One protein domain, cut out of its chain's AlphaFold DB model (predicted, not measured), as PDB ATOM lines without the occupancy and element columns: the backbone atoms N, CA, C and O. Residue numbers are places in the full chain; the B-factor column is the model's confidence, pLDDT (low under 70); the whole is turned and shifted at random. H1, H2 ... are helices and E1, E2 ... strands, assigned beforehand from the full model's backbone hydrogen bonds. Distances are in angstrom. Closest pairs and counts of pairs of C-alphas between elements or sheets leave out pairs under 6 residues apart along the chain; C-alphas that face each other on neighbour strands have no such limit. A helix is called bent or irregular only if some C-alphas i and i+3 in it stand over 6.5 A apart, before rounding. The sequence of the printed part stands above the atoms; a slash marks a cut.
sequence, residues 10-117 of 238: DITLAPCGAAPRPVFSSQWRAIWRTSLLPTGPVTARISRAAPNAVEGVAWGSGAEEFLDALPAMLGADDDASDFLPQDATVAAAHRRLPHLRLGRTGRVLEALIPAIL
ATOM      1  N   ASP A  10     -35.114   1.170  18.352       85.06
ATOM      2  CA  ASP A  10     -36.542   1.330  18.059       85.06
ATOM      3  C   ASP A  10     -37.375   0.115  18.486       85.06
ATOM      4  O   ASP A  10     -38.461   0.288  19.021       85.06
ATOM      5  N   ILE A  11     -36.869  -1.107  18.286       85.12
ATOM      6  CA  ILE A  11     -37.574  -2.340  18.672       85.12
ATOM      7  C   ILE A  11     -37.477  -2.542  20.186       85.12
ATOM      8  O   ILE A  11     -38.489  -2.786  20.838       85.12
ATOM      9  N   THR A  12     -36.278  -2.390  20.753       86.00
ATOM     10  CA  THR A  12     -36.019  -2.576  22.188       86.00
ATOM     11  C   THR A  12     -36.791  -1.578  23.051       86.00
ATOM     12  O   THR A  12     -37.308  -1.940  24.105       86.00
ATOM     13  N   LEU A  13     -36.905  -0.322  22.610       85.56
ATOM     14  CA  LEU A  13     -37.577   0.734  23.366       85.56
ATOM     15  C   LEU A  13     -39.021   0.989  22.913       85.56
ATOM     16  O   LEU A  13     -39.688   1.823  23.523       85.56
ATOM     17  N   ALA A  14     -39.545   0.269  21.913       78.88
ATOM     18  CA  ALA A  14     -40.939   0.398  21.472       78.88
ATOM     19  C   ALA A  14     -41.965   0.310  22.621       78.88
ATOM     20  O   ALA A  14     -42.873   1.145  22.647       78.88
ATOM     21  N   PRO A  15     -41.824  -0.596  23.615       74.44
ATOM     22  CA  PRO A  15     -42.742  -0.638  24.755       74.44
ATOM     23  C   PRO A  15     -42.747   0.654  25.587       74.44
ATOM     24  O   PRO A  15     -43.761   1.000  26.184       74.44
ATOM     25  N   CYS A  16     -41.643   1.410  25.601       70.25
ATOM     26  CA  CYS A  16     -41.567   2.701  26.293       70.25
ATOM     27  C   CYS A  16     -42.315   3.824  25.546       70.25
ATOM     28  O   CYS A  16     -42.591   4.868  26.135       70.25
ATOM     29  N   GLY A  17     -42.633   3.621  24.262       60.97
ATOM     30  CA  GLY A  17     -43.267   4.597  23.372       60.97
ATOM     31  C   GLY A  17     -44.743   4.342  23.055       60.97
ATOM     32  O   GLY A  17     -45.303   5.055  22.227       60.97
ATOM     33  N   ALA A  18     -45.376   3.340  23.675       54.94
ATOM     34  CA  ALA A  18     -46.730   2.888  23.328       54.94
ATOM     35  C   ALA A  18     -47.849   3.915  23.617       54.94
ATOM     36  O   ALA A  18     -48.928   3.841  23.024       54.94
ATOM     37  N   ALA A  19     -47.581   4.927  24.448       48.19
ATOM     38  CA  ALA A  19     -48.491   6.039  24.703       48.19
ATOM     39  C   ALA A  19     -47.954   7.344  24.078       48.19
ATOM     40  O   ALA A  19     -46.783   7.670  24.287       48.19
ATOM     41  N   PRO A  20     -48.784   8.145  23.375       47.41
ATOM     42  CA  PRO A  20     -48.360   9.428  22.819       47.41
ATOM     43  C   PRO A  20     -47.959  10.381  23.951       47.41
ATOM     44  O   PRO A  20     -48.799  10.821  24.739       47.41
ATOM     45  N   ARG A  21     -46.657  10.670  24.063       54.25
ATOM     46  CA  ARG A  21     -46.082  11.514  25.119       54.25
ATOM     47  C   ARG A  21     -44.892  12.323  24.606       54.25
ATOM     48  O   ARG A  21     -44.146  11.824  23.773       54.25
ATOM     49  N   PRO A  22     -44.632  13.519  25.172       45.94
ATOM     50  CA  PRO A  22     -43.422  14.297  24.872       45.94
ATOM     51  C   PRO A  22     -42.125  13.599  25.325       45.94
ATOM     52  O   PRO A  22     -41.038  14.005  24.938       45.94
ATOM     53  N   VAL A  23     -42.260  12.545  26.138       54.09
ATOM     54  CA  VAL A  23     -41.178  11.783  26.769       54.09
ATOM     55  C   VAL A  23     -40.555  10.745  25.833       54.09
ATOM     56  O   VAL A  23     -39.478  10.252  26.135       54.09
ATOM     57  N   PHE A  24     -41.209  10.381  24.729       54.09
ATOM     58  CA  PHE A  24     -40.674   9.403  23.784       54.09
ATOM     59  C   PHE A  24     -41.082   9.768  22.360       54.09
ATOM     60  O   PHE A  24     -42.263   9.758  22.019       54.09
ATOM     61  N   SER A  25     -40.105  10.085  21.515       62.84
ATOM     62  CA  SER A  25     -40.339  10.382  20.102       62.84
ATOM     63  C   SER A  25     -39.279   9.699  19.253       62.84
ATOM     64  O   SER A  25     -38.105  10.055  19.357       62.84
ATOM     65  N   SER A  26     -39.687   8.734  18.421       60.25
ATOM     66  CA  SER A  26     -38.850   8.244  17.321       60.25
ATOM     67  C   SER A  26     -39.037   9.200  16.144       60.25
ATOM     68  O   SER A  26     -40.009   9.126  15.391       60.25
ATOM     69  N   GLN A  27     -38.135  10.171  16.038       59.94
ATOM     70  CA  GLN A  27     -38.055  11.100  14.918       59.94
ATOM     71  C   GLN A  27     -36.640  11.060  14.354       59.94
ATOM     72  O   GLN A  27     -35.641  11.164  15.058       59.94
ATOM     73  N   TRP A  28     -36.572  10.899  13.041       60.44
ATOM     74  CA  TRP A  28     -35.366  11.013  12.223       60.44
ATOM     75  C   TRP A  28     -34.279  10.034  12.682       60.44
ATOM     76  O   TRP A  28     -33.110  10.391  12.815       60.44
ATOM     77  N   ARG A  29     -34.688   8.776  12.914       74.06
ATOM     78  CA  ARG A  29     -33.820   7.662  13.347       74.06
ATOM     79  C   ARG A  29     -33.179   7.886  14.725       74.06
ATOM     80  O   ARG A  29     -32.149   7.283  15.031       74.06
ATOM     81  N   ALA A  30     -33.770   8.760  15.535       85.31
ATOM     82  CA  ALA A  30     -33.375   9.010  16.908       85.31
ATOM     83  C   ALA A  30     -34.596   8.970  17.828       85.31
ATOM     84  O   ALA A  30     -35.683   9.427  17.478       85.31
ATOM     85  N   ILE A  31     -34.376   8.442  19.021       87.94
ATOM     86  CA  ILE A  31     -35.327   8.378  20.115       87.94
ATOM     87  C   ILE A  31     -34.972   9.495  21.085       87.94
ATOM     88  O   ILE A  31     -33.875   9.516  21.642       87.94
ATOM     89  N   TRP A  32     -35.899  10.419  21.287       88.88
ATOM     90  CA  TRP A  32     -35.786  11.431  22.332       88.88
ATOM     91  C   TRP A  32     -36.472  10.950  23.595       88.88
ATOM     92  O   TRP A  32     -37.613  10.498  23.522       88.88
ATOM     93  N   ARG A  33     -35.778  11.060  24.729       87.44
ATOM     94  CA  ARG A  33     -36.271  10.677  26.049       87.44
ATOM     95  C   ARG A  33     -36.057  11.777  27.071       87.44
ATOM     96  O   ARG A  33     -35.008  12.405  27.087       87.44
ATOM     97  N   THR A  34     -37.019  11.960  27.965       88.75
ATOM     98  CA  THR A  34     -36.843  12.777  29.174       88.75
ATOM     99  C   THR A  34     -37.135  11.939  30.411       88.75
ATOM    100  O   THR A  34     -38.175  11.290  30.464       88.75
ATOM    101  N   SER A  35     -36.265  11.973  31.413       87.88
ATOM    102  CA  SER A  35     -36.445  11.223  32.663       87.88
ATOM    103  C   SER A  35     -36.116  12.106  33.865       87.88
ATOM    104  O   SER A  35     -35.407  13.107  33.738       87.88
ATOM    105  N   LEU A  36     -36.645  11.742  35.033       88.75
ATOM    106  CA  LEU A  36     -36.294  12.380  36.301       88.75
ATOM    107  C   LEU A  36     -35.537  11.373  37.168       88.75
ATOM    108  O   LEU A  36     -36.110  10.399  37.659       88.75
ATOM    109  N   LEU A  37     -34.236  11.601  37.322       90.06
ATOM    110  CA  LEU A  37     -33.328  10.763  38.103       90.06
ATOM    111  C   LEU A  37     -33.123  11.376  39.507       90.06
ATOM    112  O   LEU A  37     -33.386  12.565  39.682       90.06
ATOM    113  N   PRO A  38     -32.665  10.609  40.519       92.00
ATOM    114  CA  PRO A  38     -32.233  11.119  41.820       92.00
ATOM    115  C   PRO A  38     -31.232  12.270  41.716       92.00
ATOM    116  O   PRO A  38     -31.341  13.245  42.452       92.00
ATOM    117  N   THR A  39     -30.304  12.183  40.762       94.69
ATOM    118  CA  THR A  39     -29.339  13.243  40.420       94.69
ATOM    119  C   THR A  39     -29.968  14.427  39.666       94.69
ATOM    120  O   THR A  39     -29.360  15.488  39.515       94.69
ATOM    121  N   GLY A  40     -31.223  14.294  39.234       94.00
ATOM    122  CA  GLY A  40     -32.078  15.345  38.689       94.00
ATOM    123  C   GLY A  40     -32.561  15.076  37.258       94.00
ATOM    124  O   GLY A  40     -32.523  13.940  36.774       94.00
ATOM    125  N   PRO A  41     -33.122  16.090  36.574       94.50
ATOM    126  CA  PRO A  41     -33.737  15.903  35.268       94.50
ATOM    127  C   PRO A  41     -32.696  15.621  34.183       94.50
ATOM    128  O   PRO A  41     -31.600  16.190  34.177       94.50
ATOM    129  N   VAL A  42     -33.085  14.788  33.219       94.88
ATOM    130  CA  VAL A  42     -32.293  14.490  32.028       94.88
ATOM    131  C   VAL A  42     -33.155  14.554  30.774       94.88
ATOM    132  O   VAL A  42     -34.297  14.092  30.747       94.88
ATOM    133  N   THR A  43     -32.585  15.111  29.713       94.25
ATOM    134  CA  THR A  43     -33.037  14.904  28.336       94.25
ATOM    135  C   THR A  43     -31.973  14.092  27.621       94.25
ATOM    136  O   THR A  43     -30.790  14.363  27.789       94.25
ATOM    137  N   ALA A  44     -32.369  13.108  26.827       93.56
ATOM    138  CA  ALA A  44     -31.457  12.250  26.100       93.56
ATOM    139  C   ALA A  44     -31.923  12.011  24.667       93.56
ATOM    140  O   ALA A  44     -33.118  11.942  24.376       93.56
ATOM    141  N   ARG A  45     -30.953  11.848  23.773       94.12
ATOM    142  CA  ARG A  45     -31.129  11.430  22.388       94.12
ATOM    143  C   ARG A  45     -30.378  10.122  22.188       94.12
ATOM    144  O   ARG A  45     -29.168  10.066  22.374       94.12
ATOM    145  N   ILE A  46     -31.097   9.091  21.773       93.69
ATOM    146  CA  ILE A  46     -30.568   7.752  21.518       93.69
ATOM    147  C   ILE A  46     -30.694   7.490  20.022       93.69
ATOM    148  O   ILE A  46     -31.777   7.631  19.460       93.69
ATOM    149  N   SER A  47     -29.612   7.123  19.346       92.69
ATOM    150  CA  SER A  47     -29.652   6.835  17.911       92.69
ATOM    151  C   SER A  47     -28.725   5.690  17.531       92.69
ATOM    152  O   SER A  47     -27.741   5.401  18.210       92.69
ATOM    153  N   ARG A  48     -29.056   4.990  16.445       91.69
ATOM    154  CA  ARG A  48     -28.224   3.888  15.957       91.69
ATOM    155  C   ARG A  48     -27.009   4.440  15.209       91.69
ATOM    156  O   ARG A  48     -27.177   5.050  14.155       91.69
ATOM    157  N   ALA A  49     -25.812   4.151  15.718       92.81
ATOM    158  CA  ALA A  49     -24.538   4.549  15.114       92.81
ATOM    159  C   ALA A  49     -24.038   3.524  14.079       92.81
ATOM    160  O   ALA A  49     -23.561   3.895  13.011       92.81
ATOM    161  N   ALA A  50     -24.204   2.227  14.361       92.38
ATOM    162  CA  ALA A  50     -23.847   1.111  13.476       92.38
ATOM    163  C   ALA A  50     -24.796  -0.081  13.730       92.38
ATOM    164  O   ALA A  50     -25.603  -0.009  14.658       92.38
ATOM    165  N   PRO A  51     -24.741  -1.188  12.957       91.62
ATOM    166  CA  PRO A  51     -25.604  -2.349  13.196       91.62
ATOM    167  C   PRO A  51     -25.562  -2.868  14.637       91.62
ATOM    168  O   PRO A  51     -26.597  -3.259  15.157       91.62
ATOM    169  N   ASN A  52     -24.400  -2.815  15.288       93.38
ATOM    170  CA  ASN A  52     -24.158  -3.257  16.661       93.38
ATOM    171  C   ASN A  52     -23.784  -2.107  17.616       93.38
ATOM    172  O   ASN A  52     -23.246  -2.361  18.691       93.38
ATOM    173  N   ALA A  53     -24.019  -0.844  17.240       94.38
ATOM    174  CA  ALA A  53     -23.602   0.305  18.042       94.38
ATOM    175  C   ALA A  53     -24.698   1.363  18.175       94.38
ATOM    176  O   ALA A  53     -25.396   1.703  17.214       94.38
ATOM    177  N   VAL A  54     -24.797   1.924  19.377       94.75
ATOM    178  CA  VAL A  54     -25.751   2.975  19.740       94.75
ATOM    179  C   VAL A  54     -24.996   4.177  20.286       94.75
ATOM    180  O   VAL A  54     -24.086   4.042  21.110       94.75
ATOM    181  N   GLU A  55     -25.394   5.352  19.826       95.75
ATOM    182  CA  GLU A  55     -24.981   6.639  20.363       95.75
ATOM    183  C   GLU A  55     -26.066   7.156  21.312       95.75
ATOM    184  O   GLU A  55     -27.246   7.200  20.955       95.75
ATOM    185  N   GLY A  56     -25.657   7.528  22.522       95.75
ATOM    186  CA  GLY A  56     -26.499   8.183  23.513       95.75
ATOM    187  C   GLY A  56     -25.889   9.530  23.865       95.75
ATOM    188  O   GLY A  56     -24.734   9.587  24.274       95.75
ATOM    189  N   VAL A  57     -26.661  10.597  23.704       96.81
ATOM    190  CA  VAL A  57     -26.293  11.945  24.149       96.81
ATOM    191  C   VAL A  57     -27.285  12.357  25.222       96.81
ATOM    192  O   VAL A  57     -28.487  12.212  25.010       96.81
ATOM    193  N   ALA A  58     -26.800  12.848  26.359       97.00
ATOM    194  CA  ALA A  58     -27.633  13.251  27.485       97.00
ATOM    195  C   ALA A  58     -27.269  14.660  27.968       97.00
ATOM    196  O   ALA A  58     -26.115  15.079  27.894       97.00
ATOM    197  N   TRP A  59     -28.270  15.381  28.467       97.69
ATOM    198  CA  TRP A  59     -28.167  16.746  28.975       97.69
ATOM    199  C   TRP A  59     -28.946  16.880  30.282       97.69
ATOM    200  O   TRP A  59     -30.038  16.324  30.407       97.69
ATOM    201  N   GLY A  60     -28.428  17.678  31.215       97.44
ATOM    202  CA  GLY A  60     -29.038  17.922  32.527       97.44
ATOM    203  C   GLY A  60     -28.224  17.322  33.671       97.44
ATOM    204  O   GLY A  60     -27.208  16.669  33.443       97.44
ATOM    205  N   SER A  61     -28.659  17.557  34.910       97.31
ATOM    206  CA  SER A  61     -27.917  17.123  36.102       97.31
ATOM    207  C   SER A  61     -27.913  15.604  36.287       97.31
ATOM    208  O   SER A  61     -27.009  15.080  36.922       97.31
ATOM    209  N   GLY A  62     -28.875  14.894  35.687       95.88
ATOM    210  CA  GLY A  62     -28.904  13.432  35.665       95.88
ATOM    211  C   GLY A  62     -28.236  12.784  34.448       95.88
ATOM    212  O   GLY A  62     -28.443  11.601  34.203       95.88
ATOM    213  N   ALA A  63     -27.485  13.530  33.631       97.19
ATOM    214  CA  ALA A  63     -26.934  13.002  32.379       97.19
ATOM    215  C   ALA A  63     -25.980  11.812  32.579       97.19
ATOM    216  O   ALA A  63     -26.064  10.844  31.829       97.19
ATOM    217  N   GLU A  64     -25.111  11.869  33.588       97.25
ATOM    218  CA  GLU A  64     -24.139  10.807  33.881       97.25
ATOM    219  C   GLU A  64     -24.843   9.521  34.332       97.25
ATOM    220  O   GLU A  64     -24.732   8.496  33.664       97.25
ATOM    221  N   GLU A  65     -25.712   9.615  35.348       95.12
ATOM    222  CA  GLU A  65     -26.526   8.485  35.825       95.12
ATOM    223  C   GLU A  65     -27.389   7.878  34.699       95.12
ATOM    224  O   GLU A  65     -27.586   6.663  34.631       95.12
ATOM    225  N   PHE A  66     -27.898   8.707  33.778       95.06
ATOM    226  CA  PHE A  66     -28.632   8.220  32.612       95.06
ATOM    227  C   PHE A  66     -27.755   7.387  31.674       95.06
ATOM    228  O   PHE A  66     -28.186   6.328  31.215       95.06
ATOM    229  N   LEU A  67     -26.558   7.881  31.343       96.25
ATOM    230  CA  LEU A  67     -25.644   7.215  30.417       96.25
ATOM    231  C   LEU A  67     -25.109   5.905  31.000       96.25
ATOM    232  O   LEU A  67     -25.002   4.933  30.252       96.25
ATOM    233  N   ASP A  68     -24.892   5.845  32.313       95.56
ATOM    234  CA  ASP A  68     -24.517   4.619  33.025       95.56
ATOM    235  C   ASP A  68     -25.624   3.555  32.970       95.56
ATOM    236  O   ASP A  68     -25.355   2.365  32.809       95.56
ATOM    237  N   ALA A  69     -26.892   3.971  33.046       92.94
ATOM    238  CA  ALA A  69     -28.043   3.066  32.981       92.94
ATOM    239  C   ALA A  69     -28.446   2.672  31.544       92.94
ATOM    240  O   ALA A  69     -29.206   1.717  31.339       92.94
ATOM    241  N   LEU A  70     -27.972   3.403  30.531       94.00
ATOM    242  CA  LEU A  70     -28.406   3.248  29.142       94.00
ATOM    243  C   LEU A  70     -28.099   1.861  28.531       94.00
ATOM    244  O   LEU A  70     -28.975   1.346  27.830       94.00
ATOM    245  N   PRO A  71     -26.949   1.200  28.787       94.12
ATOM    246  CA  PRO A  71     -26.702  -0.157  28.292       94.12
ATOM    247  C   PRO A  71     -27.750  -1.169  28.775       94.12
ATOM    248  O   PRO A  71     -28.325  -1.895  27.964       94.12
ATOM    249  N   ALA A  72     -28.071  -1.165  30.071       92.56
ATOM    250  CA  ALA A  72     -29.086  -2.040  30.655       92.56
ATOM    251  C   ALA A  72     -30.487  -1.763  30.075       92.56
ATOM    252  O   ALA A  72     -31.257  -2.685  29.794       92.56
ATOM    253  N   MET A  73     -30.798  -0.492  29.814       91.25
ATOM    254  CA  MET A  73     -32.042  -0.070  29.164       91.25
ATOM    255  C   MET A  73     -32.161  -0.555  27.715       91.25
ATOM    256  O   MET A  73     -33.265  -0.801  27.237       91.25
ATOM    257  N   LEU A  74     -31.034  -0.719  27.026       92.31
ATOM    258  CA  LEU A  74     -30.953  -1.264  25.671       92.31
ATOM    259  C   LEU A  74     -30.769  -2.794  25.649       92.31
ATOM    260  O   LEU A  74     -30.557  -3.368  24.582       92.31
ATOM    261  N   GLY A  75     -30.871  -3.454  26.809       92.06
ATOM    262  CA  GLY A  75     -30.768  -4.908  26.936       92.06
ATOM    263  C   GLY A  75     -29.350  -5.431  26.722       92.06
ATOM    264  O   GLY A  75     -29.168  -6.470  26.093       92.06
ATOM    265  N   ALA A  76     -28.326  -4.704  27.182       92.06
ATOM    266  CA  ALA A  76     -26.950  -5.213  27.208       92.06
ATOM    267  C   ALA A  76     -26.819  -6.478  28.072       92.06
ATOM    268  O   ALA A  76     -26.044  -7.363  27.724       92.06
ATOM    269  N   ASP A  77     -27.626  -6.558  29.132       90.50
ATOM    270  CA  ASP A  77     -27.654  -7.661  30.098       90.50
ATOM    271  C   ASP A  77     -28.630  -8.790  29.696       90.50
ATOM    272  O   ASP A  77     -28.845  -9.717  30.471       90.50
ATOM    273  N   ASP A  78     -29.273  -8.684  28.528       89.81
ATOM    274  CA  ASP A  78     -30.221  -9.685  28.028       89.81
ATOM    275  C   ASP A  78     -29.458 -10.832  27.350       89.81
ATOM    276  O   ASP A  78     -28.965 -10.683  26.225       89.81
ATOM    277  N   ASP A  79     -29.324 -11.951  28.061       87.44
ATOM    278  CA  ASP A  79     -28.750 -13.198  27.560       87.44
ATOM    279  C   ASP A  79     -29.872 -14.194  27.250       87.44
ATOM    280  O   ASP A  79     -30.616 -14.610  28.132       87.44
ATOM    281  N   ALA A  80     -29.984 -14.564  25.974       85.81
ATOM    282  CA  ALA A  80     -30.965 -15.526  25.479       85.81
ATOM    283  C   ALA A  80     -30.330 -16.883  25.125       85.81
ATOM    284  O   ALA A  80     -30.950 -17.687  24.427       85.81
ATOM    285  N   SER A  81     -29.083 -17.140  25.538       86.75
ATOM    286  CA  SER A  81     -28.340 -18.358  25.179       86.75
ATOM    287  C   SER A  81     -28.990 -19.649  25.688       86.75
ATOM    288  O   SER A  81     -28.878 -20.686  25.033       86.75
ATOM    289  N   ASP A  82     -29.725 -19.581  26.795       90.12
ATOM    290  CA  ASP A  82     -30.488 -20.682  27.386       90.12
ATOM    291  C   ASP A  82     -31.994 -20.634  27.046       90.12
ATOM    292  O   ASP A  82     -32.772 -21.489  27.488       90.12
ATOM    293  N   PHE A  83     -32.425 -19.676  26.217       89.62
ATOM    294  CA  PHE A  83     -33.826 -19.503  25.856       89.62
ATOM    295  C   PHE A  83     -34.280 -20.542  24.817       89.62
ATOM    296  O   PHE A  83     -34.102 -20.387  23.606       89.62
ATOM    297  N   LEU A  84     -34.929 -21.605  25.302       91.56
ATOM    298  CA  LEU A  84     -35.457 -22.714  24.500       91.56
ATOM    299  C   LEU A  84     -37.002 -22.697  24.484       91.56
ATOM    300  O   LEU A  84     -37.638 -23.366  25.304       91.56
ATOM    301  N   PRO A  85     -37.646 -21.934  23.576       91.50
ATOM    302  CA  PRO A  85     -39.100 -21.794  23.563       91.50
ATOM    303  C   PRO A  85     -39.794 -23.103  23.163       91.50
ATOM    304  O   PRO A  85     -39.620 -23.593  22.048       91.50
ATOM    305  N   GLN A  86     -40.626 -23.637  24.062       94.69
ATOM    306  CA  GLN A  86     -41.418 -24.854  23.822       94.69
ATOM    307  C   GLN A  86     -42.734 -24.568  23.083       94.69
ATOM    308  O   GLN A  86     -43.213 -25.396  22.310       94.69
ATOM    309  N   ASP A  87     -43.316 -23.385  23.295       96.00
ATOM    310  CA  ASP A  87     -44.535 -22.964  22.611       96.00
ATOM    311  C   ASP A  87     -44.241 -22.528  21.164       96.00
ATOM    312  O   ASP A  87     -43.350 -21.712  20.898       96.00
ATOM    313  N   ALA A  88     -45.028 -23.042  20.215       95.00
ATOM    314  CA  ALA A  88     -44.829 -22.796  18.789       95.00
ATOM    315  C   ALA A  88     -44.982 -21.313  18.397       95.00
ATOM    316  O   ALA A  88     -44.298 -20.841  17.481       95.00
ATOM    317  N   THR A  89     -45.847 -20.566  19.087       95.50
ATOM    318  CA  THR A  89     -46.065 -19.131  18.863       95.50
ATOM    319  C   THR A  89     -44.853 -18.336  19.315       95.50
ATOM    320  O   THR A  89     -44.357 -17.495  18.562       95.50
ATOM    321  N   VAL A  90     -44.332 -18.637  20.506       91.88
ATOM    322  CA  VAL A  90     -43.132 -17.985  21.052       91.88
ATOM    323  C   VAL A  90     -41.914 -18.296  20.186       91.88
ATOM    324  O   VAL A  90     -41.189 -17.382  19.795       91.88
ATOM    325  N   ALA A  91     -41.733 -19.554  19.778       93.06
ATOM    326  CA  ALA A  91     -40.649 -19.946  18.882       93.06
ATOM    327  C   ALA A  91     -40.734 -19.225  17.523       93.06
ATOM    328  O   ALA A  91     -39.720 -18.788  16.974       93.06
ATOM    329  N   ALA A  92     -41.940 -19.060  16.971       93.50
ATOM    330  CA  ALA A  92     -42.148 -18.297  15.742       93.50
ATOM    331  C   ALA A  92     -41.872 -16.797  15.922       93.50
ATOM    332  O   ALA A  92     -41.309 -16.176  15.019       93.50
ATOM    333  N   ALA A  93     -42.246 -16.212  17.061       90.56
ATOM    334  CA  ALA A  93     -41.955 -14.817  17.379       90.56
ATOM    335  C   ALA A  93     -40.444 -14.575  17.519       90.56
ATOM    336  O   ALA A  93     -39.920 -13.663  16.882       90.56
ATOM    337  N   HIS A  94     -39.744 -15.449  18.245       89.94
ATOM    338  CA  HIS A  94     -38.293 -15.390  18.426       89.94
ATOM    339  C   HIS A  94     -37.545 -15.428  17.082       89.94
ATOM    340  O   HIS A  94     -36.670 -14.606  16.828       89.94
ATOM    341  N   ARG A  95     -37.965 -16.298  16.149       89.88
ATOM    342  CA  ARG A  95     -37.388 -16.351  14.790       89.88
ATOM    343  C   ARG A  95     -37.643 -15.094  13.950       89.88
ATOM    344  O   ARG A  95     -36.836 -14.779  13.082       89.88
ATOM    345  N   ARG A  96     -38.769 -14.403  14.153       90.38
ATOM    346  CA  ARG A  96     -39.121 -13.183  13.400       90.38
ATOM    347  C   ARG A  96     -38.359 -11.955  13.886       90.38
ATOM    348  O   ARG A  96     -38.134 -11.043  13.096       90.38
ATOM    349  N   LEU A  97     -37.997 -11.923  15.166       86.88
ATOM    350  CA  LEU A  97     -37.330 -10.795  15.811       86.88
ATOM    351  C   LEU A  97     -36.054 -11.256  16.542       86.88
ATOM    352  O   LEU A  97     -35.954 -11.068  17.751       86.88
ATOM    353  N   PRO A  98     -35.047 -11.799  15.830       79.56
ATOM    354  CA  PRO A  98     -33.829 -12.350  16.442       79.56
ATOM    355  C   PRO A  98     -32.929 -11.293  17.107       79.56
ATOM    356  O   PRO A  98     -31.885 -11.617  17.661       79.56
ATOM    357  N   HIS A  99     -33.286 -10.012  16.995       81.69
ATOM    358  CA  HIS A  99     -32.560  -8.879  17.575       81.69
ATOM    359  C   HIS A  99     -33.410  -8.099  18.583       81.69
ATOM    360  O   HIS A  99     -33.033  -6.996  18.984       81.69
ATOM    361  N   LEU A 100     -34.584  -8.629  18.946       87.19
ATOM    362  CA  LEU A 100     -35.344  -8.106  20.071       87.19
ATOM    363  C   LEU A 100     -34.531  -8.364  21.338       87.19
ATOM    364  O   LEU A 100     -34.173  -9.503  21.612       87.19
ATOM    365  N   ARG A 101     -34.268  -7.292  22.081       89.69
ATOM    366  CA  ARG A 101     -33.663  -7.352  23.409       89.69
ATOM    367  C   ARG A 101     -34.661  -6.851  24.439       89.69
ATOM    368  O   ARG A 101     -35.327  -5.841  24.189       89.69
ATOM    369  N   LEU A 102     -34.742  -7.516  25.580       89.12
ATOM    370  CA  LEU A 102     -35.538  -7.099  26.727       89.12
ATOM    371  C   LEU A 102     -34.685  -6.219  27.643       89.12
ATOM    372  O   LEU A 102     -33.884  -6.682  28.447       89.12
ATOM    373  N   GLY A 103     -34.842  -4.905  27.490       88.00
ATOM    374  CA  GLY A 103     -34.164  -3.927  28.335       88.00
ATOM    375  C   GLY A 103     -34.832  -3.749  29.698       88.00
ATOM    376  O   GLY A 103     -36.038  -3.949  29.856       88.00
ATOM    377  N   ARG A 104     -34.062  -3.273  30.681       86.75
ATOM    378  CA  ARG A 104     -34.582  -2.836  31.986       86.75
ATOM    379  C   ARG A 104     -34.417  -1.331  32.145       86.75
ATOM    380  O   ARG A 104     -33.321  -0.798  32.044       86.75
ATOM    381  N   THR A 105     -35.510  -0.625  32.421       79.94
ATOM    382  CA  THR A 105     -35.458   0.833  32.622       79.94
ATOM    383  C   THR A 105     -35.017   1.217  34.031       79.94
ATOM    384  O   THR A 105     -34.607   2.350  34.243       79.94
ATOM    385  N   GLY A 106     -35.150   0.308  35.009       80.56
ATOM    386  CA  GLY A 106     -34.895   0.592  36.427       80.56
ATOM    387  C   GLY A 106     -35.853   1.621  37.041       80.56
ATOM    388  O   GLY A 106     -35.623   2.082  38.155       80.56
ATOM    389  N   ARG A 107     -36.922   2.012  36.328       77.94
ATOM    390  CA  ARG A 107     -37.838   3.091  36.723       77.94
ATOM    391  C   ARG A 107     -39.283   2.628  36.652       77.94
ATOM    392  O   ARG A 107     -39.953   2.769  35.630       77.94
ATOM    393  N   VAL A 108     -39.762   2.099  37.777       78.31
ATOM    394  CA  VAL A 108     -41.126   1.571  37.907       78.31
ATOM    395  C   VAL A 108     -42.162   2.646  37.603       78.31
ATOM    396  O   VAL A 108     -43.071   2.382  36.832       78.31
ATOM    397  N   LEU A 109     -42.017   3.866  38.133       75.44
ATOM    398  CA  LEU A 109     -43.018   4.919  37.928       75.44
ATOM    399  C   LEU A 109     -43.153   5.324  36.450       75.44
ATOM    400  O   LEU A 109     -44.268   5.473  35.952       75.44
ATOM    401  N   GLU A 110     -42.030   5.436  35.734       77.12
ATOM    402  CA  GLU A 110     -42.024   5.777  34.305       77.12
ATOM    403  C   GLU A 110     -42.694   4.692  33.443       77.12
ATOM    404  O   GLU A 110     -43.326   5.020  32.440       77.12
ATOM    405  N   ALA A 111     -42.613   3.420  33.852       75.12
ATOM    406  CA  ALA A 111     -43.271   2.289  33.189       75.12
ATOM    407  C   ALA A 111     -44.721   2.050  33.665       75.12
ATOM    408  O   ALA A 111     -45.574   1.604  32.897       75.12
ATOM    409  N   LEU A 112     -45.034   2.386  34.916       78.06
ATOM    410  CA  LEU A 112     -46.336   2.149  35.537       78.06
ATOM    411  C   LEU A 112     -47.397   3.131  35.039       78.06
ATOM    412  O   LEU A 112     -48.522   2.732  34.751       78.06
ATOM    413  N   ILE A 113     -47.046   4.412  34.903       77.81
ATOM    414  CA  ILE A 113     -47.968   5.432  34.389       77.81
ATOM    415  C   ILE A 113     -48.527   5.046  32.997       77.81
ATOM    416  O   ILE A 113     -49.740   5.132  32.824       77.81
ATOM    417  N   PRO A 114     -47.735   4.611  31.986       69.88
ATOM    418  CA  PRO A 114     -48.284   4.062  30.735       69.88
ATOM    419  C   PRO A 114     -49.190   2.860  30.936       69.88
ATOM    420  O   PRO A 114     -50.324   2.909  30.466       69.88
ATOM    421  N   ALA A 115     -48.757   1.861  31.703       76.94
ATOM    422  CA  ALA A 115     -49.554   0.659  31.919       76.94
ATOM    423  C   ALA A 115     -50.943   0.973  32.509       76.94
ATOM    424  O   ALA A 115     -51.948   0.426  32.061       76.94
ATOM    425  N   ILE A 116     -51.027   1.901  33.471       81.50
ATOM    426  CA  ILE A 116     -52.304   2.330  34.065       81.50
ATOM    427  C   ILE A 116     -53.170   3.092  33.052       81.50
ATOM    428  O   ILE A 116     -54.381   2.871  32.986       81.50
ATOM    429  N   LEU A 117     -52.585   4.002  32.264       74.38
ATOM    430  CA  LEU A 117     -53.356   4.781  31.288       74.38
ATOM    431  C   LEU A 117     -53.914   3.902  30.158       74.38
ATOM    432  O   LEU A 117     -55.059   4.097  29.745       74.38
TER     433      LEU A 117
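AT A GLANCE: This is residues 10 to 117 of the 238 residues of an uncharacterized protein of Mycobacterium xenopi 4042 (UniProt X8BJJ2). A twisted sheet of four strands has two short helices over one face, H1 toward the E1 edge and H2 toward the E4 edge. After H2 the chain runs out in a long loop to H3, which lies far from the sheet, and comes back to H4, near H1. The printed part has 108 residues, with four named helices and four named strands in the order H1 E1 E2 E3 E4 H2 H3 H4; the sheet's order is E1 E2 E3 E4, antiparallel throughout, and the class is mixed, helices and strands. It is compact, with a radius of gyration of the C-alphas of 15.0 A and spans of 45 by 35 by 26 A.

HOW THE PARTS SIT: E1, residues 24 to 27, E2, residues 30 to 37, E3, residues 40 to 50, and E4, residues 53 to 59, form a meander, each strand the antiparallel neighbour of the one before, and each successive pair is a hairpin. E1 and E2 run at 160 degrees, with N 27 and O 30 2.9 A apart. E2 and E3 run at 153 degrees, with N 44 and O 33 at 2.7 A. E3 and E4 run at 156 degrees, with N 45 and O 57 at 2.8 A. H1, residues 10 to 17, and H2, residues 63 to 73, are on one face of the sheet, making two layers, helices over a sheet. H1 lies over E1 and E2 at a height over the sheet of 9.0 A; the closest C-alphas of H1 and E1 are those of Gly 17 and Phe 24, 5.5 A. H2 lies only just over E3, with 3 C-alphas falling on it, at a height of 6.4 A; its closest C-alphas to E3 are Ala 63 and Val 42, 5.6 A. H4, residues 108 to 117, is not on the sheet and is close to but not clearly touching H1, at Ala 111 and Cys 16, whose C-alphas are 7.1 A apart. H3, residues 88 to 96, is not on the sheet and touches no helix. Every O i to N i+4 pair is within hydrogen-bond range in H3, against 1 of 4 in H1, with 3 of 5 O i to N i+3 pairs, 5 of 7 in H2 and 5 of 6 in H4.

IN THESE COORDINATES: H1 begins at C-alpha 10, (-36.542, 1.330, 18.059), and is 9.2 A long; it is irregular, C-alphas 12 and 15 being 7.5 A apart. E1 is 9.4 A long, E2 21.3 A, E3 30.1 A and E4 20.3 A. H2, 14.4 A, is irregular too, C-alphas 68 and 71 being 7.1 A apart. H3, 12.4 A, begins at (-44.829, -22.796, 18.789). H4, 14.3 A, ends at C-alpha 117, (-53.356, 4.781, 31.288).

THE WHOLE: The C-alphas of Ser 61 and Ala 88, the two farthest apart, are 46.7 A from each other. The printed part has no cut. The links H2 to H3 and H3 to H4 are long, with 14 and 11 residues. The mean pLDDT of the printed part is 85.2; residues 17 to 28 and residue 114 are under 70.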